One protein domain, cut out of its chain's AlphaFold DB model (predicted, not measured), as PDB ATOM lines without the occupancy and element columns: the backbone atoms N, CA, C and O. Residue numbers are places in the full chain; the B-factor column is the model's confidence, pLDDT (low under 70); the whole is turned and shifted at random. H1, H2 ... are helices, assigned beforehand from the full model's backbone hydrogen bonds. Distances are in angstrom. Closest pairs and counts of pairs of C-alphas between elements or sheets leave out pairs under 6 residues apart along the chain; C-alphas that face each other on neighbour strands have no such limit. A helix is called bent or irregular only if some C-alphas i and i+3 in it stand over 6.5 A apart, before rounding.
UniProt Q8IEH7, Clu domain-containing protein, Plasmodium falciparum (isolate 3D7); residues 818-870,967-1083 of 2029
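Overview. This is residues 818 to 870 and 967 to 1083 of the 2029 residues of the protein "Clu domain-containing protein" of Plasmodium falciparum (isolate 3D7) (UniProt Q8IEH7). One long helix, H2, is the spine of this model: H1 folds back on its early part, the arm H5b of the bent helix H5 crosses it, and H4 and H6 pack on it. Residues 865 to 870 of H2 stick out, and H8 and H9 form a small head away from the other helices. The printed part has 170 residues with nine named helices, H1 to H9 in chain order, and no named strand; the class is all helix. It is only just compact, close to loose, with a radius of gyration of the C-alphas of 18.5 A and spans of 55 by 48 by 31 A.

Along the chain. Find C-alpha 818 at (110.859, 151.142, 166.349), where H1, residues 818 to 824, begins; it is irregular, but only just, with C-alphas 819 and 822 7.0 A apart. H2, residues 831 to 870, runs 59.0 A to C-alpha 870 at (146.271, 178.190, 178.202). Next come H3, residues 967 to 970, and H4, residues 972 to 988, 25.4 A long; both are only just irregular, with C-alphas 967 and 970 6.7 A apart and C-alphas 973 and 976 6.9 A apart. H5, residues 993 to 1011, was assigned as one helix by its hydrogen bonds but is bent, with C-alphas 1001 and 1004 7.0 A apart; its arms are H5a, residues 993 to 1001, and H5b, residues 1004 to 1011. H6 is residues 1026 to 1037, 15.9 A long, and H7, residues 1044 to 1049, is irregular, with C-alphas 1045 and 1048 9.6 A apart. H8 is residues 1066 to 1071, and H9, residues 1073 to 1081, ends at C-alpha 1081 at (149.188, 153.611, 155.578).

Arrangement. Start at the hub, H2. With residues 834 to 841 alone it touches H1, a hairpin at a shallow tilt of 29 degrees, closest at the C-alphas of Gly 822 and Val 837, 7.3 A. H5b touches H2 about perpendicular, at 78 degrees, closest at C-alphas 1007 and 845, 6.1 A. H6 touches H2 at a steep tilt of 47 degrees, the same way, closest at C-alphas 1033 and 843, 4.9 A. H4 touches H2 at a shallow tilt of 27 degrees, opposite ways, closest at C-alphas 976 and 854, 6.3 A. H5a touches H4 about perpendicular, closest at C-alphas 995 and 986, 4.6 A. H3 is close to H4 but not clearly touching, at 6.0 A between C-alphas 968 and 975; so is H7 to H6, at 6.1 A between C-alphas 1049 and 1027. H8 and H9 are close but not clearly touching, at 6.1 A between C-alphas 1069 and 1076, and both are apart from H2. Every O i to N i+4 pair is within hydrogen-bond range in H5a, H5b, H6, H8 and H9, against 34 of 36 in H2, 11 of 13 in H4, 0 of 3 in H1 with 3 of 4 O i to N i+3 pairs, and 0 of 2 in H7 with 0 of 3; H3 is too short for such a pair.

Size, cuts and confidence. The two C-alphas farthest apart, those of Glu 828 and Asn 870, are 61.7 A apart. Residues 871 to 966 are cut out, and C-alphas 870 and 967 are 21.3 A apart across the cut. The links H5 to H6 and H7 to H8 are long. The mean pLDDT of the printed part is 70.2; among the residues under 70 are 856 to 870, 967 to 978 and 1060 to 1083.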
ATOM      1  N   ILE A 818     110.435 152.349 165.632       78.43
ATOM      2  CA  ILE A 818     110.859 151.142 166.349       78.43
ATOM      3  C   ILE A 818     110.979 151.336 167.873       78.43
ATOM      4  O   ILE A 818     111.147 150.373 168.607       78.43
ATOM      5  N   ASN A 819     110.853 152.566 168.384       75.29
ATOM      6  CA  ASN A 819     110.661 152.787 169.823       75.29
ATOM      7  C   ASN A 819     109.299 152.266 170.317       75.29
ATOM      8  O   ASN A 819     109.124 152.081 171.512       75.29
ATOM      9  N   LYS A 820     108.358 151.976 169.409       78.25
ATOM     10  CA  LYS A 820     107.126 151.243 169.717       78.25
ATOM     11  C   LYS A 820     107.297 149.716 169.670       78.25
ATOM     12  O   LYS A 820     106.309 149.017 169.844       78.25
ATOM     13  N   LEU A 821     108.502 149.183 169.427       78.49
ATOM     14  CA  LEU A 821     108.739 147.730 169.378       78.49
ATOM     15  C   LEU A 821     108.334 147.041 170.687       78.49
ATOM     16  O   LEU A 821     107.751 145.964 170.651       78.49
ATOM     17  N   GLY A 822     108.562 147.702 171.825       75.26
ATOM     18  CA  GLY A 822     108.121 147.201 173.123       75.26
ATOM     19  C   GLY A 822     106.618 146.905 173.174       75.26
ATOM     20  O   GLY A 822     106.229 145.943 173.814       75.26
ATOM     21  N   TYR A 823     105.766 147.645 172.453       77.81
ATOM     22  CA  TYR A 823     104.311 147.427 172.468       77.81
ATOM     23  C   TYR A 823     103.901 145.996 172.062       77.81
ATOM     24  O   TYR A 823     102.847 145.543 172.492       77.81
ATOM     25  N   LEU A 824     104.751 145.260 171.326       76.86
ATOM     26  CA  LEU A 824     104.562 143.827 171.059       76.86
ATOM     27  C   LEU A 824     104.559 142.971 172.335       76.86
ATOM     28  O   LEU A 824     103.797 142.018 172.407       76.86
ATOM     29  N   LEU A 825     105.382 143.317 173.333       77.56
ATOM     30  CA  LEU A 825     105.467 142.606 174.615       77.56
ATOM     31  C   LEU A 825     104.172 142.750 175.433       77.56
ATOM     32  O   LEU A 825     103.822 141.850 176.179       77.56
ATOM     33  N   LYS A 826     103.410 143.844 175.262       76.04
ATOM     34  CA  LYS A 826     102.126 144.062 175.967       76.04
ATOM     35  C   LYS A 826     100.951 143.260 175.381       76.04
ATOM     36  O   LYS A 826      99.798 143.563 175.682       76.04
ATOM     37  N   LYS A 827     101.221 142.314 174.483       73.92
ATOM     38  CA  LYS A 827     100.238 141.485 173.779       73.92
ATOM     39  C   LYS A 827     100.661 140.026 173.906       73.92
ATOM     40  O   LYS A 827     101.837 139.741 174.112       73.92
ATOM     41  N   GLU A 828      99.716 139.111 173.731       69.58
ATOM     42  CA  GLU A 828     100.009 137.679 173.668       69.58
ATOM     43  C   GLU A 828     100.841 137.372 172.413       69.58
ATOM     44  O   GLU A 828     100.334 137.284 171.293       69.58
ATOM     45  N   ILE A 829     102.152 137.248 172.612       73.34
ATOM     46  CA  ILE A 829     103.125 136.801 171.619       73.34
ATOM     47  C   ILE A 829     103.890 135.592 172.179       73.34
ATOM     48  O   ILE A 829     104.056 135.505 173.393       73.34
ATOM     49  N   PRO A 830     104.380 134.667 171.334       71.67
ATOM     50  CA  PRO A 830     105.138 133.510 171.812       71.67
ATOM     51  C   PRO A 830     106.427 133.900 172.551       71.67
ATOM     52  O   PRO A 830     107.118 134.824 172.118       71.67
ATOM     53  N   ASP A 831     106.805 133.133 173.574       73.26
ATOM     54  CA  ASP A 831     107.946 133.423 174.465       73.26
ATOM     55  C   ASP A 831     109.273 133.664 173.721       73.26
ATOM     56  O   ASP A 831     110.026 134.592 174.005       73.26
ATOM     57  N   TYR A 832     109.547 132.887 172.671       73.15
ATOM     58  CA  TYR A 832     110.763 133.072 171.875       73.15
ATOM     59  C   TYR A 832     110.776 134.399 171.081       73.15
ATOM     60  O   TYR A 832     111.849 134.923 170.770       73.15
ATOM     61  N   LEU A 833     109.603 134.964 170.750       74.81
ATOM     62  CA  LEU A 833     109.502 136.299 170.152       74.81
ATOM     63  C   LEU A 833     109.707 137.379 171.216       74.81
ATOM     64  O   LEU A 833     110.393 138.359 170.925       74.81
ATOM     65  N   SER A 834     109.146 137.235 172.421       78.57
ATOM     66  CA  SER A 834     109.367 138.213 173.495       78.57
ATOM     67  C   SER A 834     110.844 138.252 173.898       78.57
ATOM     68  O   SER A 834     111.426 139.337 173.940       78.57
ATOM     69  N   GLU A 835     111.503 137.098 174.022       77.38
ATOM     70  CA  GLU A 835     112.960 136.991 174.165       77.38
ATOM     71  C   GLU A 835     113.735 137.781 173.097       77.38
ATOM     72  O   GLU A 835     114.597 138.615 173.395       77.38
ATOM     73  N   MET A 836     113.422 137.516 171.827       77.96
ATOM     74  CA  MET A 836     114.061 138.139 170.673       77.96
ATOM     75  C   MET A 836     113.839 139.659 170.645       77.96
ATOM     76  O   MET A 836     114.775 140.421 170.383       77.96
ATOM     77  N   VAL A 837     112.617 140.110 170.945       81.84
ATOM     78  CA  VAL A 837     112.271 141.530 171.072       81.84
ATOM     79  C   VAL A 837     113.072 142.168 172.203       81.84
ATOM     80  O   VAL A 837     113.660 143.225 171.999       81.84
ATOM     81  N   CYS A 838     113.191 141.539 173.366       85.12
ATOM     82  CA  CYS A 838     113.984 142.081 174.466       85.12
ATOM     83  C   CYS A 838     115.483 142.165 174.136       85.12
ATOM     84  O   CYS A 838     116.080 143.215 174.385       85.12
ATOM     85  N   ARG A 839     116.088 141.140 173.505       84.63
ATOM     86  CA  ARG A 839     117.484 141.203 173.009       84.63
ATOM     87  C   ARG A 839     117.696 142.418 172.091       84.63
ATOM     88  O   ARG A 839     118.697 143.131 172.200       84.63
ATOM     89  N   GLU A 840     116.709 142.702 171.243       82.79
ATOM     90  CA  GLU A 840     116.669 143.862 170.353       82.79
ATOM     91  C   GLU A 840     116.518 145.201 171.110       82.79
ATOM     92  O   GLU A 840     117.213 146.173 170.793       82.79
ATOM     93  N   LEU A 841     115.664 145.270 172.142       87.26
ATOM     94  CA  LEU A 841     115.510 146.452 173.003       87.26
ATOM     95  C   LEU A 841     116.820 146.773 173.745       87.26
ATOM     96  O   LEU A 841     117.282 147.920 173.675       87.26
ATOM     97  N   ILE A 842     117.438 145.760 174.368       88.35
ATOM     98  CA  ILE A 842     118.704 145.837 175.117       88.35
ATOM     99  C   ILE A 842     119.831 146.361 174.227       88.35
ATOM    100  O   ILE A 842     120.419 147.405 174.524       88.35
ATOM    101  N   ALA A 843     120.106 145.699 173.098       85.51
ATOM    102  CA  ALA A 843     121.201 146.076 172.200       85.51
ATOM    103  C   ALA A 843     121.044 147.512 171.661       85.51
ATOM    104  O   ALA A 843     122.020 148.255 171.514       85.51
ATOM    105  N   ARG A 844     119.802 147.950 171.419       85.29
ATOM    106  CA  ARG A 844     119.499 149.325 171.005       85.29
ATOM    107  C   ARG A 844     119.629 150.338 172.145       85.29
ATOM    108  O   ARG A 844     119.858 151.510 171.842       85.29
ATOM    109  N   THR A 845     119.453 149.964 173.413       88.13
ATOM    110  CA  THR A 845     119.694 150.842 174.582       88.13
ATOM    111  C   THR A 845     121.174 150.949 174.909       88.13
ATOM    112  O   THR A 845     121.664 152.070 175.024       88.13
ATOM    113  N   LEU A 846     121.910 149.834 174.902       86.71
ATOM    114  CA  LEU A 846     123.368 149.814 175.050       86.71
ATOM    115  C   LEU A 846     124.054 150.753 174.045       86.71
ATOM    116  O   LEU A 846     124.949 151.522 174.393       86.71
ATOM    117  N   LYS A 847     123.552 150.766 172.805       84.38
ATOM    118  CA  LYS A 847     123.967 151.708 171.761       84.38
ATOM    119  C   LYS A 847     123.777 153.180 172.145       84.38
ATOM    120  O   LYS A 847     124.616 153.997 171.785       84.38
ATOM    121  N   CYS A 848     122.699 153.543 172.839       81.05
ATOM    122  CA  CYS A 848     122.463 154.921 173.285       81.05
ATOM    123  C   CYS A 848     123.424 155.324 174.410       81.05
ATOM    124  O   CYS A 848     124.053 156.373 174.288       81.05
ATOM    125  N   ILE A 849     123.587 154.461 175.419       83.29
ATOM    126  CA  ILE A 849     124.517 154.636 176.548       83.29
ATOM    127  C   ILE A 849     125.946 154.864 176.028       83.29
ATOM    128  O   ILE A 849     126.605 155.842 176.378       83.29
ATOM    129  N   TYR A 850     126.401 154.012 175.103       82.63
ATOM    130  CA  TYR A 850     127.709 154.130 174.455       82.63
ATOM    131  C   TYR A 850     127.951 155.503 173.817       82.63
ATOM    132  O   TYR A 850     129.005 156.104 174.018       82.63
ATOM    133  N   TYR A 851     126.970 156.023 173.077       77.58
ATOM    134  CA  TYR A 851     127.102 157.325 172.434       77.58
ATOM    135  C   TYR A 851     127.112 158.496 173.425       77.58
ATOM    136  O   TYR A 851     127.830 159.459 173.183       77.58
ATOM    137  N   GLU A 852     126.370 158.434 174.535       76.16
ATOM    138  CA  GLU A 852     126.394 159.492 175.562       76.16
ATOM    139  C   GLU A 852     127.735 159.541 176.302       76.16
ATOM    140  O   GLU A 852     128.279 160.626 176.528       76.16
ATOM    141  N   HIS A 853     128.320 158.379 176.606       76.28
ATOM    142  CA  HIS A 853     129.649 158.304 177.214       76.28
ATOM    143  C   HIS A 853     130.765 158.733 176.251       76.28
ATOM    144  O   HIS A 853     131.633 159.503 176.665       76.28
ATOM    145  N   ILE A 854     130.728 158.329 174.971       71.66
ATOM    146  CA  ILE A 854     131.668 158.860 173.966       71.66
ATOM    147  C   ILE A 854     131.523 160.371 173.843       71.66
ATOM    148  O   ILE A 854     132.521 161.080 173.866       71.66
ATOM    149  N   HIS A 855     130.300 160.878 173.724       72.72
ATOM    150  CA  HIS A 855     130.082 162.307 173.566       72.72
ATOM    151  C   HIS A 855     130.625 163.108 174.761       72.72
ATOM    152  O   HIS A 855     131.301 164.118 174.581       72.72
ATOM    153  N   SER A 856     130.401 162.610 175.981       69.78
ATOM    154  CA  SER A 856     130.955 163.195 177.206       69.78
ATOM    155  C   SER A 856     132.488 163.185 177.209       69.78
ATOM    156  O   SER A 856     133.108 164.165 177.617       69.78
ATOM    157  N   PHE A 857     133.109 162.105 176.723       69.61
ATOM    158  CA  PHE A 857     134.557 162.031 176.527       69.61
ATOM    159  C   PHE A 857     135.049 163.054 175.489       69.61
ATOM    160  O   PHE A 857     135.990 163.788 175.771       69.61
ATOM    161  N   ILE A 858     134.382 163.172 174.338       67.72
ATOM    162  CA  ILE A 858     134.770 164.083 173.251       67.72
ATOM    163  C   ILE A 858     134.656 165.549 173.668       67.72
ATOM    164  O   ILE A 858     135.594 166.303 173.435       67.72
ATOM    165  N   ILE A 859     133.567 165.958 174.331       67.52
ATOM    166  CA  ILE A 859     133.454 167.329 174.858       67.52
ATOM    167  C   ILE A 859     134.600 167.631 175.826       67.52
ATOM    168  O   ILE A 859     135.198 168.701 175.739       67.52
ATOM    169  N   ASN A 860     134.930 166.701 176.727       67.11
ATOM    170  CA  ASN A 860     136.035 166.896 177.663       67.11
ATOM    171  C   ASN A 860     137.386 166.952 176.935       67.11
ATOM    172  O   ASN A 860     138.203 167.802 177.261       67.11
ATOM    173  N   HIS A 861     137.614 166.106 175.927       67.17
ATOM    174  CA  HIS A 861     138.847 166.097 175.140       67.17
ATOM    175  C   HIS A 861     139.034 167.405 174.349       67.17
ATOM    176  O   HIS A 861     140.084 168.038 174.450       67.17
ATOM    177  N   LEU A 862     137.991 167.874 173.651       65.43
ATOM    178  CA  LEU A 862     138.010 169.140 172.911       65.43
ATOM    179  C   LEU A 862     138.202 170.350 173.847       65.43
ATOM    180  O   LEU A 862     139.031 171.213 173.562       65.43
ATOM    181  N   LYS A 863     137.509 170.389 174.998       62.69
ATOM    182  CA  LYS A 863     137.686 171.452 176.010       62.69
ATOM    183  C   LYS A 863     139.074 171.417 176.658       62.69
ATOM    184  O   LYS A 863     139.676 172.471 176.866       62.69
ATOM    185  N   ASN A 864     139.621 170.233 176.927       55.02
ATOM    186  CA  ASN A 864     140.967 170.094 177.478       55.02
ATOM    187  C   ASN A 864     142.039 170.544 176.476       55.02
ATOM    188  O   ASN A 864     142.986 171.200 176.892       55.02
ATOM    189  N   GLY A 865     141.861 170.305 175.171       50.71
ATOM    190  CA  GLY A 865     142.758 170.827 174.129       50.71
ATOM    191  C   GLY A 865     142.886 172.359 174.145       50.71
ATOM    192  O   GLY A 865     143.975 172.893 173.938       50.71
ATOM    193  N   THR A 866     141.805 173.081 174.468       38.06
ATOM    194  CA  THR A 866     141.863 174.535 174.714       38.06
ATOM    195  C   THR A 866     142.476 174.916 176.065       38.06
ATOM    196  O   THR A 866     143.155 175.934 176.149       38.06
ATOM    197  N   ILE A 867     142.288 174.115 177.120       31.97
ATOM    198  CA  ILE A 867     142.839 174.409 178.456       31.97
ATOM    199  C   ILE A 867     144.355 174.171 178.501       31.97
ATOM    200  O   ILE A 867     145.075 175.007 179.038       31.97
ATOM    201  N   VAL A 868     144.859 173.093 177.892       31.80
ATOM    202  CA  VAL A 868     146.301 172.784 177.847       31.80
ATOM    203  C   VAL A 868     147.081 173.902 177.149       31.80
ATOM    204  O   VAL A 868     148.121 174.304 177.660       31.80
ATOM    205  N   LYS A 869     146.539 174.493 176.071       30.68
ATOM    206  CA  LYS A 869     147.124 175.681 175.416       30.68
ATOM    207  C   LYS A 869     147.179 176.925 176.313       30.68
ATOM    208  O   LYS A 869     148.064 177.760 176.140       30.68
ATOM    209  N   ASN A 870     146.255 177.070 177.261       30.23
ATOM    210  CA  ASN A 870     146.271 178.190 178.202       30.23
ATOM    211  C   ASN A 870     147.240 177.942 179.368       30.23
ATOM    212  O   ASN A 870     147.942 178.868 179.765       30.23
ATOM    213  N   ASP A 967     142.260 158.505 182.883       49.15
ATOM    214  CA  ASP A 967     143.321 157.546 182.523       49.15
ATOM    215  C   ASP A 967     143.314 157.189 181.022       49.15
ATOM    216  O   ASP A 967     144.300 156.693 180.474       49.15
ATOM    217  N   TRP A 968     142.195 157.427 180.328       49.69
ATOM    218  CA  TRP A 968     142.044 157.143 178.901       49.69
ATOM    219  C   TRP A 968     142.552 158.283 178.000       49.69
ATOM    220  O   TRP A 968     142.763 158.059 176.808       49.69
ATOM    221  N   ASN A 969     142.849 159.464 178.561       52.10
ATOM    222  CA  ASN A 969     143.369 160.616 177.811       52.10
ATOM    223  C   ASN A 969     144.741 160.370 177.153       52.10
ATOM    224  O   ASN A 969     145.092 161.105 176.238       52.10
ATOM    225  N   TYR A 970     145.499 159.352 177.581       51.02
ATOM    226  CA  TYR A 970     146.801 159.002 176.991       51.02
ATOM    227  C   TYR A 970     146.723 158.515 175.534       51.02
ATOM    228  O   TYR A 970     147.670 158.716 174.784       51.02
ATOM    229  N   PHE A 971     145.620 157.870 175.140       55.70
ATOM    230  CA  PHE A 971     145.399 157.361 173.778       55.70
ATOM    231  C   PHE A 971     143.935 157.606 173.387       55.70
ATOM    232  O   PHE A 971     143.102 156.685 173.472       55.70
ATOM    233  N   PRO A 972     143.570 158.858 173.051       60.02
ATOM    234  CA  PRO A 972     142.180 159.250 172.852       60.02
ATOM    235  C   PRO A 972     141.499 158.471 171.715       60.02
ATOM    236  O   PRO A 972     140.315 158.148 171.823       60.02
ATOM    237  N   GLU A 973     142.250 158.051 170.695       56.84
ATOM    238  CA  GLU A 973     141.796 157.254 169.547       56.84
ATOM    239  C   GLU A 973     141.272 155.868 169.961       56.84
ATOM    240  O   GLU A 973     140.364 155.320 169.333       56.84
ATOM    241  N   LEU A 974     141.823 155.291 171.035       60.75
ATOM    242  CA  LEU A 974     141.450 153.962 171.541       60.75
ATOM    243  C   LEU A 974     140.302 154.006 172.553       60.75
ATOM    244  O   LEU A 974     139.706 152.971 172.871       60.75
ATOM    245  N   THR A 975     139.979 155.192 173.064       65.47
ATOM    246  CA  THR A 975     138.963 155.383 174.103       65.47
ATOM    247  C   THR A 975     137.565 154.917 173.675       65.47
ATOM    248  O   THR A 975     136.956 154.144 174.429       65.47
ATOM    249  N   PRO A 976     137.069 155.238 172.457       67.14
ATOM    250  CA  PRO A 976     135.831 154.666 171.930       67.14
ATOM    251  C   PRO A 976     135.795 153.134 171.969       67.14
ATOM    252  O   PRO A 976     134.736 152.545 172.137       67.14
ATOM    253  N   HIS A 977     136.937 152.460 171.841       69.13
ATOM    254  CA  HIS A 977     137.012 151.003 171.718       69.13
ATOM    255  C   HIS A 977     137.124 150.298 173.071       69.13
ATOM    256  O   HIS A 977     136.462 149.283 173.296       69.13
ATOM    257  N   LYS A 978     137.871 150.882 174.014       68.88
ATOM    258  CA  LYS A 978     137.928 150.418 175.411       68.88
ATOM    259  C   LYS A 978     136.558 150.525 176.094       68.88
ATOM    260  O   LYS A 978     136.089 149.555 176.689       68.88
ATOM    261  N   LEU A 979     135.878 151.665 175.937       73.36
ATOM    262  CA  LEU A 979     134.522 151.891 176.453       73.36
ATOM    263  C   LEU A 979     133.504 150.892 175.877       73.36
ATOM    264  O   LEU A 979     132.654 150.374 176.599       73.36
ATOM    265  N   LEU A 980     133.610 150.607 174.580       78.21
ATOM    266  CA  LEU A 980     132.744 149.678 173.859       78.21
ATOM    267  C   LEU A 980     132.859 148.245 174.383       78.21
ATOM    268  O   LEU A 980     131.851 147.653 174.762       78.21
ATOM    269  N   ILE A 981     134.083 147.714 174.462       79.62
ATOM    270  CA  ILE A 981     134.358 146.384 175.025       79.62
ATOM    271  C   ILE A 981     133.854 146.284 176.471       79.62
ATOM    272  O   ILE A 981     133.192 145.306 176.824       79.62
ATOM    273  N   ARG A 982     134.081 147.320 177.292       77.46
ATOM    274  CA  ARG A 982     133.576 147.381 178.672       77.46
ATOM    275  C   ARG A 982     132.051 147.268 178.737       77.46
ATOM    276  O   ARG A 982     131.545 146.453 179.499       77.46
ATOM    277  N   LEU A 983     131.324 148.061 177.948       84.52
ATOM    278  CA  LEU A 983     129.856 148.041 177.924       84.52
ATOM    279  C   LEU A 983     129.300 146.686 177.459       84.52
ATOM    280  O   LEU A 983     128.307 146.210 178.006       84.52
ATOM    281  N   ILE A 984     129.959 146.034 176.499       87.43
ATOM    282  CA  ILE A 984     129.594 144.685 176.046       87.43
ATOM    283  C   ILE A 984     129.813 143.666 177.176       87.43
ATOM    284  O   ILE A 984     128.904 142.894 177.479       87.43
ATOM    285  N   ASN A 985     130.954 143.707 177.869       88.77
ATOM    286  CA  ASN A 985     131.235 142.816 179.001       88.77
ATOM    287  C   ASN A 985     130.272 143.021 180.182       88.77
ATOM    288  O   ASN A 985     129.767 142.035 180.716       88.77
ATOM    289  N   LEU A 986     129.953 144.271 180.539       86.76
ATOM    290  CA  LEU A 986     128.945 144.599 181.560       86.76
ATOM    291  C   LEU A 986     127.524 144.169 181.169       86.76
ATOM    292  O   LEU A 986     126.673 144.041 182.038       86.76
ATOM    293  N   THR A 987     127.253 143.943 179.882       89.22
ATOM    294  CA  THR A 987     125.947 143.448 179.420       89.22
ATOM    295  C   THR A 987     125.899 141.918 179.398       89.22
ATOM    296  O   THR A 987     124.894 141.341 179.799       89.22
ATOM    297  N   LEU A 988     126.972 141.256 178.943       89.06
ATOM    298  CA  LEU A 988     127.003 139.805 178.709       89.06
ATOM    299  C   LEU A 988     127.463 138.975 179.920       89.06
ATOM    300  O   LEU A 988     127.049 137.828 180.055       89.06
ATOM    301  N   ASN A 989     128.309 139.511 180.808       84.76
ATOM    302  CA  ASN A 989     128.868 138.757 181.939       84.76
ATOM    303  C   ASN A 989     127.948 138.791 183.178       84.76
ATOM    304  O   ASN A 989     128.318 139.255 184.258       84.76
ATOM    305  N   ILE A 990     126.712 138.324 182.989       81.22
ATOM    306  CA  ILE A 990     125.571 138.399 183.925       81.22
ATOM    307  C   ILE A 990     125.869 137.801 185.315       81.22
ATOM    308  O   ILE A 990     125.299 138.230 186.313       81.22
ATOM    309  N   ASN A 991     126.828 136.877 185.413       79.55
ATOM    310  CA  ASN A 991     127.225 136.237 186.675       79.55
ATOM    311  C   ASN A 991     128.062 137.135 187.609       79.55
ATOM    312  O   ASN A 991     128.428 136.711 188.705       79.55
ATOM    313  N   THR A 992     128.400 138.358 187.195       79.89
ATOM    314  CA  THR A 992     129.194 139.303 187.995       79.89
ATOM    315  C   THR A 992     128.327 140.357 188.682       79.89
ATOM    316  O   THR A 992     127.376 140.879 188.099       79.89
ATOM    317  N   LEU A 993     128.700 140.739 189.909       77.13
ATOM    318  CA  LEU A 993     128.032 141.811 190.661       77.13
ATOM    319  C   LEU A 993     128.070 143.159 189.911       77.13
ATOM    320  O   LEU A 993     127.105 143.920 189.957       77.13
ATOM    321  N   GLU A 994     129.153 143.435 189.176       73.63
ATOM    322  CA  GLU A 994     129.279 144.621 188.314       73.63
ATOM    323  C   GLU A 994     128.271 144.620 187.153       73.63
ATOM    324  O   GLU A 994     127.682 145.654 186.850       73.63
ATOM    325  N   SER A 995     128.026 143.462 186.527       84.55
ATOM    326  CA  SER A 995     126.993 143.328 185.493       84.55
ATOM    327  C   SER A 995     125.601 143.535 186.089       84.55
ATOM    328  O   SER A 995     124.862 144.398 185.629       84.55
ATOM    329  N   LEU A 996     125.260 142.837 187.178       81.59
ATOM    330  CA  LEU A 996     123.948 142.973 187.825       81.59
ATOM    331  C   LEU A 996     123.659 144.409 188.299       81.59
ATOM    332  O   LEU A 996     122.543 144.901 188.136       81.59
ATOM    333  N   THR A 997     124.662 145.117 188.827       80.74
ATOM    334  CA  THR A 997     124.516 146.535 189.202       80.74
ATOM    335  C   THR A 997     124.398 147.453 187.981       80.74
ATOM    336  O   THR A 997     123.573 148.365 188.005       80.74
ATOM    337  N   PHE A 998     125.124 147.202 186.885       84.97
ATOM    338  CA  PHE A 998     124.934 147.917 185.613       84.97
ATOM    339  C   PHE A 998     123.529 147.697 185.023       84.97
ATOM    340  O   PHE A 998     122.886 148.653 184.578       84.97
ATOM    341  N   TRP A 999     123.033 146.458 185.059       87.21
ATOM    342  CA  TRP A 999     121.692 146.096 184.608       87.21
ATOM    343  C   TRP A 999     120.613 146.845 185.398       87.21
ATOM    344  O   TRP A 999     119.811 147.562 184.798       87.21
ATOM    345  N   ASN A1000     120.641 146.747 186.729       84.96
ATOM    346  CA  ASN A1000     119.619 147.331 187.601       84.96
ATOM    347  C   ASN A1000     119.669 148.867 187.664       84.96
ATOM    348  O   ASN A1000     118.620 149.505 187.670       84.96
ATOM    349  N   ASN A1001     120.864 149.469 187.686       84.34
ATOM    350  CA  ASN A1001     121.009 150.909 187.936       84.34
ATOM    351  C   ASN A1001     121.044 151.759 186.655       84.34
ATOM    352  O   ASN A1001     120.799 152.962 186.727       84.34
ATOM    353  N   ILE A1002     121.372 151.171 185.495       85.00
ATOM    354  CA  ILE A1002     121.558 151.913 184.233       85.00
ATOM    355  C   ILE A1002     120.722 151.303 183.102       85.00
ATOM    356  O   ILE A1002     119.814 151.955 182.583       85.00
ATOM    357  N   LEU A1003     120.989 150.050 182.720       86.58
ATOM    358  CA  LEU A1003     120.444 149.474 181.484       86.58
ATOM    359  C   LEU A1003     118.917 149.291 181.515       86.58
ATOM    360  O   LEU A1003     118.248 149.647 180.541       86.58
ATOM    361  N   ILE A1004     118.358 148.758 182.608       86.94
ATOM    362  CA  ILE A1004     116.909 148.571 182.770       86.94
ATOM    363  C   ILE A1004     116.190 149.925 182.909       86.94
ATOM    364  O   ILE A1004     115.269 150.157 182.121       86.94
ATOM    365  N   PRO A1005     116.609 150.863 183.790       84.06
ATOM    366  CA  PRO A1005     116.019 152.201 183.858       84.06
ATOM    367  C   PRO A1005     115.999 152.936 182.514       84.06
ATOM    368  O   PRO A1005     114.983 153.532 182.156       84.06
ATOM    369  N   ASP A1006     117.072 152.861 181.723       82.35
ATOM    370  CA  ASP A1006     117.116 153.513 180.410       82.35
ATOM    371  C   ASP A1006     116.312 152.766 179.334       82.35
ATOM    372  O   ASP A1006     115.787 153.402 178.415       82.35
ATOM    373  N   CYS A1007     116.125 151.447 179.454       84.06
ATOM    374  CA  CYS A1007     115.137 150.721 178.649       84.06
ATOM    375  C   CYS A1007     113.704 151.164 178.985       84.06
ATOM    376  O   CYS A1007     112.942 151.474 178.064       84.06
ATOM    377  N   ILE A1008     113.362 151.274 180.275       80.91
ATOM    378  CA  ILE A1008     112.043 151.722 180.747       80.91
ATOM    379  C   ILE A1008     111.740 153.129 180.221       80.91
ATOM    380  O   ILE A1008     110.737 153.310 179.534       80.91
ATOM    381  N   LYS A1009     112.643 154.102 180.428       78.11
ATOM    382  CA  LYS A1009     112.500 155.492 179.934       78.11
ATOM    383  C   LYS A1009     112.315 155.601 178.414       78.11
ATOM    384  O   LYS A1009     111.827 156.615 177.920       78.11
ATOM    385  N   LYS A1010     112.786 154.610 177.651       77.95
ATOM    386  CA  LYS A1010     112.856 154.656 176.183       77.95
ATOM    387  C   LYS A1010     111.719 153.917 175.483       77.95
ATOM    388  O   LYS A1010     111.344 154.317 174.378       77.95
ATOM    389  N   TYR A1011     111.217 152.846 176.094       80.73
ATOM    390  CA  TYR A1011     110.207 151.959 175.510       80.73
ATOM    391  C   TYR A1011     108.917 151.859 176.346       80.73
ATOM    392  O   TYR A1011     107.965 151.228 175.891       80.73
ATOM    393  N   ASN A1012     108.861 152.489 177.528       74.79
ATOM    394  CA  ASN A1012     107.745 152.463 178.486       74.79
ATOM    395  C   ASN A1012     107.318 151.037 178.896       74.79
ATOM    396  O   ASN A1012     106.120 150.736 179.008       74.79
ATOM    397  N   ILE A1013     108.315 150.159 179.075       77.93
ATOM    398  CA  ILE A1013     108.169 148.752 179.473       77.93
ATOM    399  C   ILE A1013     109.291 148.345 180.419       77.93
ATOM    400  O   ILE A1013     110.461 148.639 180.172       77.93
ATOM    401  N   ASN A1014     108.907 147.630 181.470       81.29
ATOM    402  CA  ASN A1014     109.788 146.970 182.414       81.29
ATOM    403  C   ASN A1014     110.222 145.606 181.855       81.29
ATOM    404  O   ASN A1014     109.396 144.722 181.657       81.29
ATOM    405  N   LEU A1015     111.515 145.431 181.573       79.13
ATOM    406  CA  LEU A1015     112.030 144.179 180.999       79.13
ATOM    407  C   LEU A1015     111.946 142.992 181.975       79.13
ATOM    408  O   LEU A1015     111.852 141.853 181.525       79.13
ATOM    409  N   ASN A1016     111.926 143.256 183.286       79.80
ATOM    410  CA  ASN A1016     111.898 142.220 184.323       79.80
ATOM    411  C   ASN A1016     110.565 141.450 184.373       79.80
ATOM    412  O   ASN A1016     110.512 140.375 184.954       79.80
ATOM    413  N   GLU A1017     109.501 141.981 183.761       79.95
ATOM    414  CA  GLU A1017     108.206 141.296 183.607       79.95
ATOM    415  C   GLU A1017     108.233 140.207 182.522       79.95
ATOM    416  O   GLU A1017     107.362 139.345 182.506       79.95
ATOM    417  N   TYR A1018     109.221 140.238 181.618       78.11
ATOM    418  CA  TYR A1018     109.266 139.375 180.430       78.11
ATOM    419  C   TYR A1018     110.462 138.424 180.407       78.11
ATOM    420  O   TYR A1018     110.426 137.438 179.679       78.11
ATOM    421  N   ILE A1019     111.540 138.728 181.142       75.04
ATOM    422  CA  ILE A1019     112.777 137.938 181.131       75.04
ATOM    423  C   ILE A1019     113.448 137.923 182.504       75.04
ATOM    424  O   ILE A1019     113.732 138.971 183.085       75.04
ATOM    425  N   ASN A1020     113.840 136.727 182.949       79.71
ATOM    426  CA  ASN A1020     114.873 136.571 183.968       79.71
ATOM    427  C   ASN A1020     116.252 136.866 183.357       79.71
ATOM    428  O   ASN A1020     116.717 136.149 182.473       79.71
ATOM    429  N   ILE A1021     116.928 137.908 183.853       79.09
ATOM    430  CA  ILE A1021     118.237 138.372 183.355       79.09
ATOM    431  C   ILE A1021     119.258 137.221 183.282       79.09
ATOM    432  O   ILE A1021     120.062 137.179 182.353       79.09
ATOM    433  N   LYS A1022     119.214 136.276 184.234       78.84
ATOM    434  CA  LYS A1022     120.138 135.129 184.312       78.84
ATOM    435  C   LYS A1022     119.952 134.094 183.200       78.84
ATOM    436  O   LYS A1022     120.917 133.411 182.870       78.84
ATOM    437  N   ASP A1023     118.761 134.019 182.612       79.20
ATOM    438  CA  ASP A1023     118.385 132.977 181.647       79.20
ATOM    439  C   ASP A1023     118.515 133.464 180.189       79.20
ATOM    440  O   ASP A1023     118.188 132.746 179.246       79.20
ATOM    441  N   ILE A1024     119.019 134.687 179.980       81.53
ATOM    442  CA  ILE A1024     119.201 135.273 178.649       81.53
ATOM    443  C   ILE A1024     120.198 134.473 177.808       81.53
ATOM    444  O   ILE A1024     121.360 134.284 178.174       81.53
ATOM    445  N   GLU A1025     119.773 134.127 176.593       83.43
ATOM    446  CA  GLU A1025     120.619 133.546 175.552       83.43
ATOM    447  C   GLU A1025     121.746 134.519 175.132       83.43
ATOM    448  O   GLU A1025     121.590 135.384 174.262       83.43
ATOM    449  N   ILE A1026     122.909 134.384 175.782       86.33
ATOM    450  CA  ILE A1026     124.070 135.281 175.638       86.33
ATOM    451  C   ILE A1026     124.561 135.341 174.178       86.33
ATOM    452  O   ILE A1026     124.995 136.398 173.715       86.33
ATOM    453  N   TYR A1027     124.467 134.233 173.432       84.54
ATOM    454  CA  TYR A1027     124.921 134.149 172.040       84.54
ATOM    455  C   TYR A1027     124.087 135.026 171.097       84.54
ATOM    456  O   TYR A1027     124.623 135.939 170.464       84.54
ATOM    457  N   GLY A1028     122.769 134.834 171.071       80.04
ATOM    458  CA  GLY A1028     121.826 135.689 170.358       80.04
ATOM    459  C   GLY A1028     121.904 137.152 170.794       80.04
ATOM    460  O   GLY A1028     121.798 138.046 169.949       80.04
ATOM    461  N   LEU A1029     122.163 137.433 172.079       86.71
ATOM    462  CA  LEU A1029     122.363 138.806 172.550       86.71
ATOM    463  C   LEU A1029     123.652 139.431 171.985       86.71
ATOM    464  O   LEU A1029     123.604 140.565 171.502       86.71
ATOM    465  N   LEU A1030     124.777 138.704 171.959       86.44
ATOM    466  CA  LEU A1030     126.003 139.175 171.304       86.44
ATOM    467  C   LEU A1030     125.760 139.455 169.818       86.44
ATOM    468  O   LEU A1030     126.150 140.521 169.350       86.44
ATOM    469  N   LEU A1031     125.081 138.566 169.084       79.29
ATOM    470  CA  LEU A1031     124.758 138.795 167.668       79.29
ATOM    471  C   LEU A1031     123.917 140.071 167.464       79.29
ATOM    472  O   LEU A1031     124.188 140.859 166.552       79.29
ATOM    473  N   CYS A1032     122.941 140.327 168.343       78.21
ATOM    474  CA  CYS A1032     122.153 141.563 168.327       78.21
ATOM    475  C   CYS A1032     123.021 142.803 168.610       78.21
ATOM    476  O   CYS A1032     122.883 143.827 167.934       78.21
ATOM    477  N   ILE A1033     123.953 142.721 169.562       83.13
ATOM    478  CA  ILE A1033     124.906 143.793 169.888       83.13
ATOM    479  C   ILE A1033     125.871 144.047 168.719       83.13
ATOM    480  O   ILE A1033     125.999 145.187 168.274       83.13
ATOM    481  N   GLU A1034     126.497 143.008 168.161       78.15
ATOM    482  CA  GLU A1034     127.356 143.089 166.972       78.15
ATOM    483  C   GLU A1034     126.642 143.757 165.803       78.15
ATOM    484  O   GLU A1034     127.199 144.623 165.118       78.15
ATOM    485  N   TYR A1035     125.377 143.387 165.594       71.71
ATOM    486  CA  TYR A1035     124.527 144.052 164.634       71.71
ATOM    487  C   TYR A1035     124.361 145.529 165.010       71.71
ATOM    488  O   TYR A1035     124.755 146.383 164.216       71.71
ATOM    489  N   HIS A1036     123.785 145.898 166.154       76.37
ATOM    490  CA  HIS A1036     123.441 147.305 166.429       76.37
ATOM    491  C   HIS A1036     124.631 148.235 166.561       76.37
ATOM    492  O   HIS A1036     124.590 149.335 165.998       76.37
ATOM    493  N   MET A1037     125.687 147.801 167.235       72.09
ATOM    494  CA  MET A1037     126.917 148.573 167.379       72.09
ATOM    495  C   MET A1037     127.700 148.645 166.064       72.09
ATOM    496  O   MET A1037     128.469 149.579 165.877       72.09
ATOM    497  N   GLY A1038     127.452 147.729 165.121       64.13
ATOM    498  CA  GLY A1038     128.168 147.676 163.850       64.13
ATOM    499  C   GLY A1038     129.586 147.168 164.061       64.13
ATOM    500  O   GLY A1038     130.535 147.865 163.739       64.13
ATOM    501  N   ILE A1039     129.701 145.962 164.619       68.69
ATOM    502  CA  ILE A1039     130.935 145.289 165.055       68.69
ATOM    503  C   ILE A1039     130.925 143.838 164.550       68.69
ATOM    504  O   ILE A1039     129.870 143.323 164.168       68.69
ATOM    505  N   SER A1040     132.082 143.182 164.498       68.63
ATOM    506  CA  SER A1040     132.141 141.726 164.633       68.63
ATOM    507  C   SER A1040     133.382 141.278 165.397       68.63
ATOM    508  O   SER A1040     134.473 141.790 165.160       68.63
ATOM    509  N   PHE A1041     133.203 140.294 166.263       77.84
ATOM    510  CA  PHE A1041     134.233 139.524 166.938       77.84
ATOM    511  C   PHE A1041     134.653 138.302 166.102       77.84
ATOM    512  O   PHE A1041     133.926 137.885 165.192       77.84
ATOM    513  N   THR A1042     135.835 137.758 166.388       77.85
ATOM    514  CA  THR A1042     136.420 136.588 165.724       77.85
ATOM    515  C   THR A1042     135.575 135.328 165.946       77.85
ATOM    516  O   THR A1042     134.737 135.250 166.845       77.85
ATOM    517  N   ASN A1043     135.780 134.307 165.110       77.35
ATOM    518  CA  ASN A1043     135.096 133.021 165.289       77.35
ATOM    519  C   ASN A1043     135.645 132.237 166.497       77.35
ATOM    520  O   ASN A1043     134.943 131.397 167.052       77.35
ATOM    521  N   GLU A1044     136.878 132.528 166.924       76.60
ATOM    522  CA  GLU A1044     137.547 131.888 168.062       76.60
ATOM    523  C   GLU A1044     136.826 132.154 169.386       76.60
ATOM    524  O   GLU A1044     136.650 131.237 170.184       76.60
ATOM    525  N   CYS A1045     136.309 133.369 169.600       77.80
ATOM    526  CA  CYS A1045     135.539 133.686 170.803       77.80
ATOM    527  C   CYS A1045     134.066 133.222 170.739       77.80
ATOM    528  O   CYS A1045     133.316 133.512 171.669       77.80
ATOM    529  N   LYS A1046     133.640 132.541 169.657       79.58
ATOM    530  CA  LYS A1046     132.245 132.142 169.351       79.58
ATOM    531  C   LYS A1046     132.071 130.638 169.086       79.58
ATOM    532  O   LYS A1046     131.199 130.230 168.313       79.58
ATOM    533  N   GLN A1047     132.918 129.800 169.670       74.86
ATOM    534  CA  GLN A1047     132.874 128.354 169.447       74.86
ATOM    535  C   GLN A1047     131.661 127.708 170.141       74.86
ATOM    536  O   GLN A1047     131.311 128.043 171.269       74.86
ATOM    537  N   ASN A1048     131.016 126.751 169.469       73.10
ATOM    538  CA  ASN A1048     129.942 125.911 170.026       73.10
ATOM    539  C   ASN A1048     128.730 126.693 170.583       73.10
ATOM    540  O   ASN A1048     128.124 126.251 171.556       73.10
ATOM    541  N   TYR A1049     128.394 127.850 169.997       69.27
ATOM    542  CA  TYR A1049     127.383 128.795 170.512       69.27
ATOM    543  C   TYR A1049     127.663 129.311 171.938       69.27
ATOM    544  O   TYR A1049     126.802 129.915 172.573       69.27
ATOM    545  N   LYS A1050     128.886 129.125 172.444       78.88
ATOM    546  CA  LYS A1050     129.369 129.714 173.693       78.88
ATOM    547  C   LYS A1050     130.269 130.902 173.371       78.88
ATOM    548  O   LYS A1050     130.946 130.930 172.344       78.88
ATOM    549  N   ILE A1051     130.256 131.895 174.255       82.55
ATOM    550  CA  ILE A1051     131.093 133.088 174.133       82.55
ATOM    551  C   ILE A1051     132.173 133.032 175.200       82.55
ATOM    552  O   ILE A1051     131.880 132.835 176.378       82.55
ATOM    553  N   LYS A1052     133.421 133.248 174.786       82.26
ATOM    554  CA  LYS A1052     134.527 133.481 175.714       82.26
ATOM    555  C   LYS A1052     134.347 134.864 176.349       82.26
ATOM    556  O   LYS A1052     134.483 135.876 175.668       82.26
ATOM    557  N   LEU A1053     134.016 134.899 177.639       80.89
ATOM    558  CA  LEU A1053     133.885 136.124 178.432       80.89
ATOM    559  C   LEU A1053     134.996 136.190 179.499       80.89
ATOM    560  O   LEU A1053     135.331 135.149 180.065       80.89
ATOM    561  N   PRO A1054     135.534 137.383 179.820       81.12
ATOM    562  CA  PRO A1054     135.274 138.670 179.168       81.12
ATOM    563  C   PRO A1054     135.899 138.747 177.764       81.12
ATOM    564  O   PRO A1054     136.968 138.192 177.518       81.12
ATOM    565  N   LEU A1055     135.238 139.470 176.859       81.74
ATOM    566  CA  LEU A1055     135.780 139.816 175.545       81.74
ATOM    567  C   LEU A1055     136.849 140.904 175.686       81.74
ATOM    568  O   LEU A1055     136.745 141.803 176.524       81.74
ATOM    569  N   THR A1056     137.860 140.849 174.830       75.29
ATOM    570  CA  THR A1056     138.990 141.780 174.782       75.29
ATOM    571  C   THR A1056     139.049 142.502 173.433       75.29
ATOM    572  O   THR A1056     138.320 142.174 172.497       75.29
ATOM    573  N   LEU A1057     139.949 143.482 173.303       65.23
ATOM    574  CA  LEU A1057     140.219 144.137 172.015       65.23
ATOM    575  C   LEU A1057     140.741 143.145 170.952       65.23
ATOM    576  O   LEU A1057     140.470 143.340 169.772       65.23
ATOM    577  N   ASN A1058     141.414 142.058 171.358       67.91
ATOM    578  CA  ASN A1058     141.902 141.006 170.452       67.91
ATOM    579  C   ASN A1058     140.799 140.128 169.874       67.91
ATOM    580  O   ASN A1058     140.928 139.639 168.756       67.91
ATOM    581  N   ASP A1059     139.705 139.943 170.610       76.76
ATOM    582  CA  ASP A1059     138.574 139.164 170.115       76.76
ATOM    583  C   ASP A1059     137.824 139.921 169.000       76.76
ATOM    584  O   ASP A1059     136.948 139.354 168.356       76.76
ATOM    585  N   MET A1060     138.141 141.194 168.732       68.13
ATOM    586  CA  MET A1060     137.541 141.972 167.645       68.13
ATOM    587  C   MET A1060     138.159 141.638 166.281       68.13
ATOM    588  O   MET A1060     139.370 141.500 166.134       68.13
ATOM    589  N   SER A1061     137.324 141.519 165.246       65.43
ATOM    590  CA  SER A1061     137.771 141.116 163.908       65.43
ATOM    591  C   SER A1061     138.548 142.220 163.179       65.43
ATOM    592  O   SER A1061     138.117 143.370 163.128       65.43
ATOM    593  N   THR A1062     139.656 141.828 162.543       54.28
ATOM    594  CA  THR A1062     140.576 142.696 161.782       54.28
ATOM    595  C   THR A1062     140.222 142.863 160.295       54.28
ATOM    596  O   THR A1062     140.818 143.712 159.634       54.28
ATOM    597  N   PHE A1063     139.290 142.066 159.745       51.20
ATOM    598  CA  PHE A1063     138.900 142.055 158.315       51.20
ATOM    599  C   PHE A1063     140.075 141.923 157.324       51.20
ATOM    600  O   PHE A1063     140.164 142.651 156.334       51.20
ATOM    601  N   SER A1064     141.002 141.007 157.601       45.18
ATOM    602  CA  SER A1064     142.285 140.889 156.897       45.18
ATOM    603  C   SER A1064     142.332 139.863 155.753       45.18
ATOM    604  O   SER A1064     143.357 139.765 155.079       45.18
ATOM    605  N   THR A1065     141.276 139.076 155.502       52.19
ATOM    606  CA  THR A1065     141.342 137.975 154.517       52.19
ATOM    607  C   THR A1065     141.252 138.481 153.067       52.19
ATOM    608  O   THR A1065     140.674 139.530 152.804       52.19
ATOM    609  N   LYS A1066     141.714 137.708 152.064       47.05
ATOM    610  CA  LYS A1066     141.505 138.051 150.630       47.05
ATOM    611  C   LYS A1066     140.020 138.278 150.273       47.05
ATOM    612  O   LYS A1066     139.701 139.136 149.447       47.05
ATOM    613  N   LYS A1067     139.098 137.541 150.912       45.58
ATOM    614  CA  LYS A1067     137.645 137.777 150.798       45.58
ATOM    615  C   LYS A1067     137.261 139.148 151.357       45.58
ATOM    616  O   LYS A1067     136.502 139.869 150.712       45.58
ATOM    617  N   ASP A1068     137.806 139.524 152.509       45.66
ATOM    618  CA  ASP A1068     137.593 140.846 153.094       45.66
ATOM    619  C   ASP A1068     138.154 141.947 152.183       45.66
ATOM    620  O   ASP A1068     137.413 142.853 151.825       45.66
ATOM    621  N   VAL A1069     139.386 141.830 151.676       38.43
ATOM    622  CA  VAL A1069     139.985 142.817 150.750       38.43
ATOM    623  C   VAL A1069     139.082 143.092 149.539       38.43
ATOM    624  O   VAL A1069     138.742 144.244 149.283       38.43
ATOM    625  N   THR A1070     138.598 142.054 148.844       37.14
ATOM    626  CA  THR A1070     137.660 142.240 147.708       37.14
ATOM    627  C   THR A1070     136.317 142.850 148.105       37.14
ATOM    628  O   THR A1070     135.650 143.478 147.285       37.14
ATOM    629  N   SER A1071     135.890 142.679 149.354       32.39
ATOM    630  CA  SER A1071     134.637 143.241 149.843       32.39
ATOM    631  C   SER A1071     134.805 144.625 150.483       32.39
ATOM    632  O   SER A1071     133.820 145.365 150.548       32.39
ATOM    633  N   PHE A1072     136.013 145.013 150.889       34.14
ATOM    634  CA  PHE A1072     136.323 146.246 151.605       34.14
ATOM    635  C   PHE A1072     137.687 146.853 151.170       34.14
ATOM    636  O   PHE A1072     138.553 147.045 152.027       34.14
ATOM    637  N   PRO A1073     137.905 147.199 149.884       32.48
ATOM    638  CA  PRO A1073     139.224 147.597 149.368       32.48
ATOM    639  C   PRO A1073     139.888 148.723 150.176       32.48
ATOM    640  O   PRO A1073     141.063 148.617 150.506       32.48
ATOM    641  N   ASN A1074     139.113 149.714 150.631       35.03
ATOM    642  CA  ASN A1074     139.594 150.826 151.456       35.03
ATOM    643  C   ASN A1074     140.291 150.385 152.765       35.03
ATOM    644  O   ASN A1074     141.055 151.172 153.311       35.03
ATOM    645  N   ILE A1075     140.039 149.173 153.298       35.05
ATOM    646  CA  ILE A1075     140.815 148.648 154.444       35.05
ATOM    647  C   ILE A1075     142.242 148.370 154.015       35.05
ATOM    648  O   ILE A1075     143.154 148.734 154.736       35.05
ATOM    649  N   TYR A1076     142.436 147.702 152.879       35.93
ATOM    650  CA  TYR A1076     143.764 147.347 152.396       35.93
ATOM    651  C   TYR A1076     144.574 148.618 152.125       35.93
ATOM    652  O   TYR A1076     145.689 148.751 152.613       35.93
ATOM    653  N   SER A1077     143.936 149.606 151.489       33.85
ATOM    654  CA  SER A1077     144.472 150.956 151.312       33.85
ATOM    655  C   SER A1077     144.896 151.582 152.658       33.85
ATOM    656  O   SER A1077     146.074 151.855 152.860       33.85
ATOM    657  N   LEU A1078     143.973 151.732 153.620       30.43
ATOM    658  CA  LEU A1078     144.265 152.307 154.948       30.43
ATOM    659  C   LEU A1078     145.258 151.477 155.779       30.43
ATOM    660  O   LEU A1078     145.980 152.034 156.601       30.43
ATOM    661  N   LYS A1079     145.309 150.155 155.588       34.03
ATOM    662  CA  LYS A1079     146.236 149.267 156.293       34.03
ATOM    663  C   LYS A1079     147.653 149.424 155.770       34.03
ATOM    664  O   LYS A1079     148.570 149.365 156.578       34.03
ATOM    665  N   ASN A1080     147.835 149.684 154.477       32.83
ATOM    666  CA  ASN A1080     149.154 150.037 153.980       32.83
ATOM    667  C   ASN A1080     149.638 151.325 154.691       32.83
ATOM    668  O   ASN A1080     150.780 151.341 155.143       32.83
ATOM    669  N   ILE A1081     148.792 152.360 154.872       29.21
ATOM    670  CA  ILE A1081     149.188 153.611 155.578       29.21
ATOM    671  C   ILE A1081     149.756 153.321 156.978       29.21
ATOM    672  O   ILE A1081     150.688 153.984 157.426       29.21
ATOM    673  N   PHE A1082     149.235 152.292 157.651       32.76
ATOM    674  CA  PHE A1082     149.711 151.822 158.952       32.76
ATOM    675  C   PHE A1082     150.306 150.415 158.857       32.76
ATOM    676  O   PHE A1082     149.936 149.507 159.607       32.76
ATOM    677  N   SER A1083     151.236 150.238 157.915       26.19
ATOM    678  CA  SER A1083     152.067 149.039 157.831       26.19
ATOM    679  C   SER A1083     152.878 148.906 159.116       26.19
ATOM    680  O   SER A1083     153.898 149.561 159.301       26.19
TER     681      SER A1083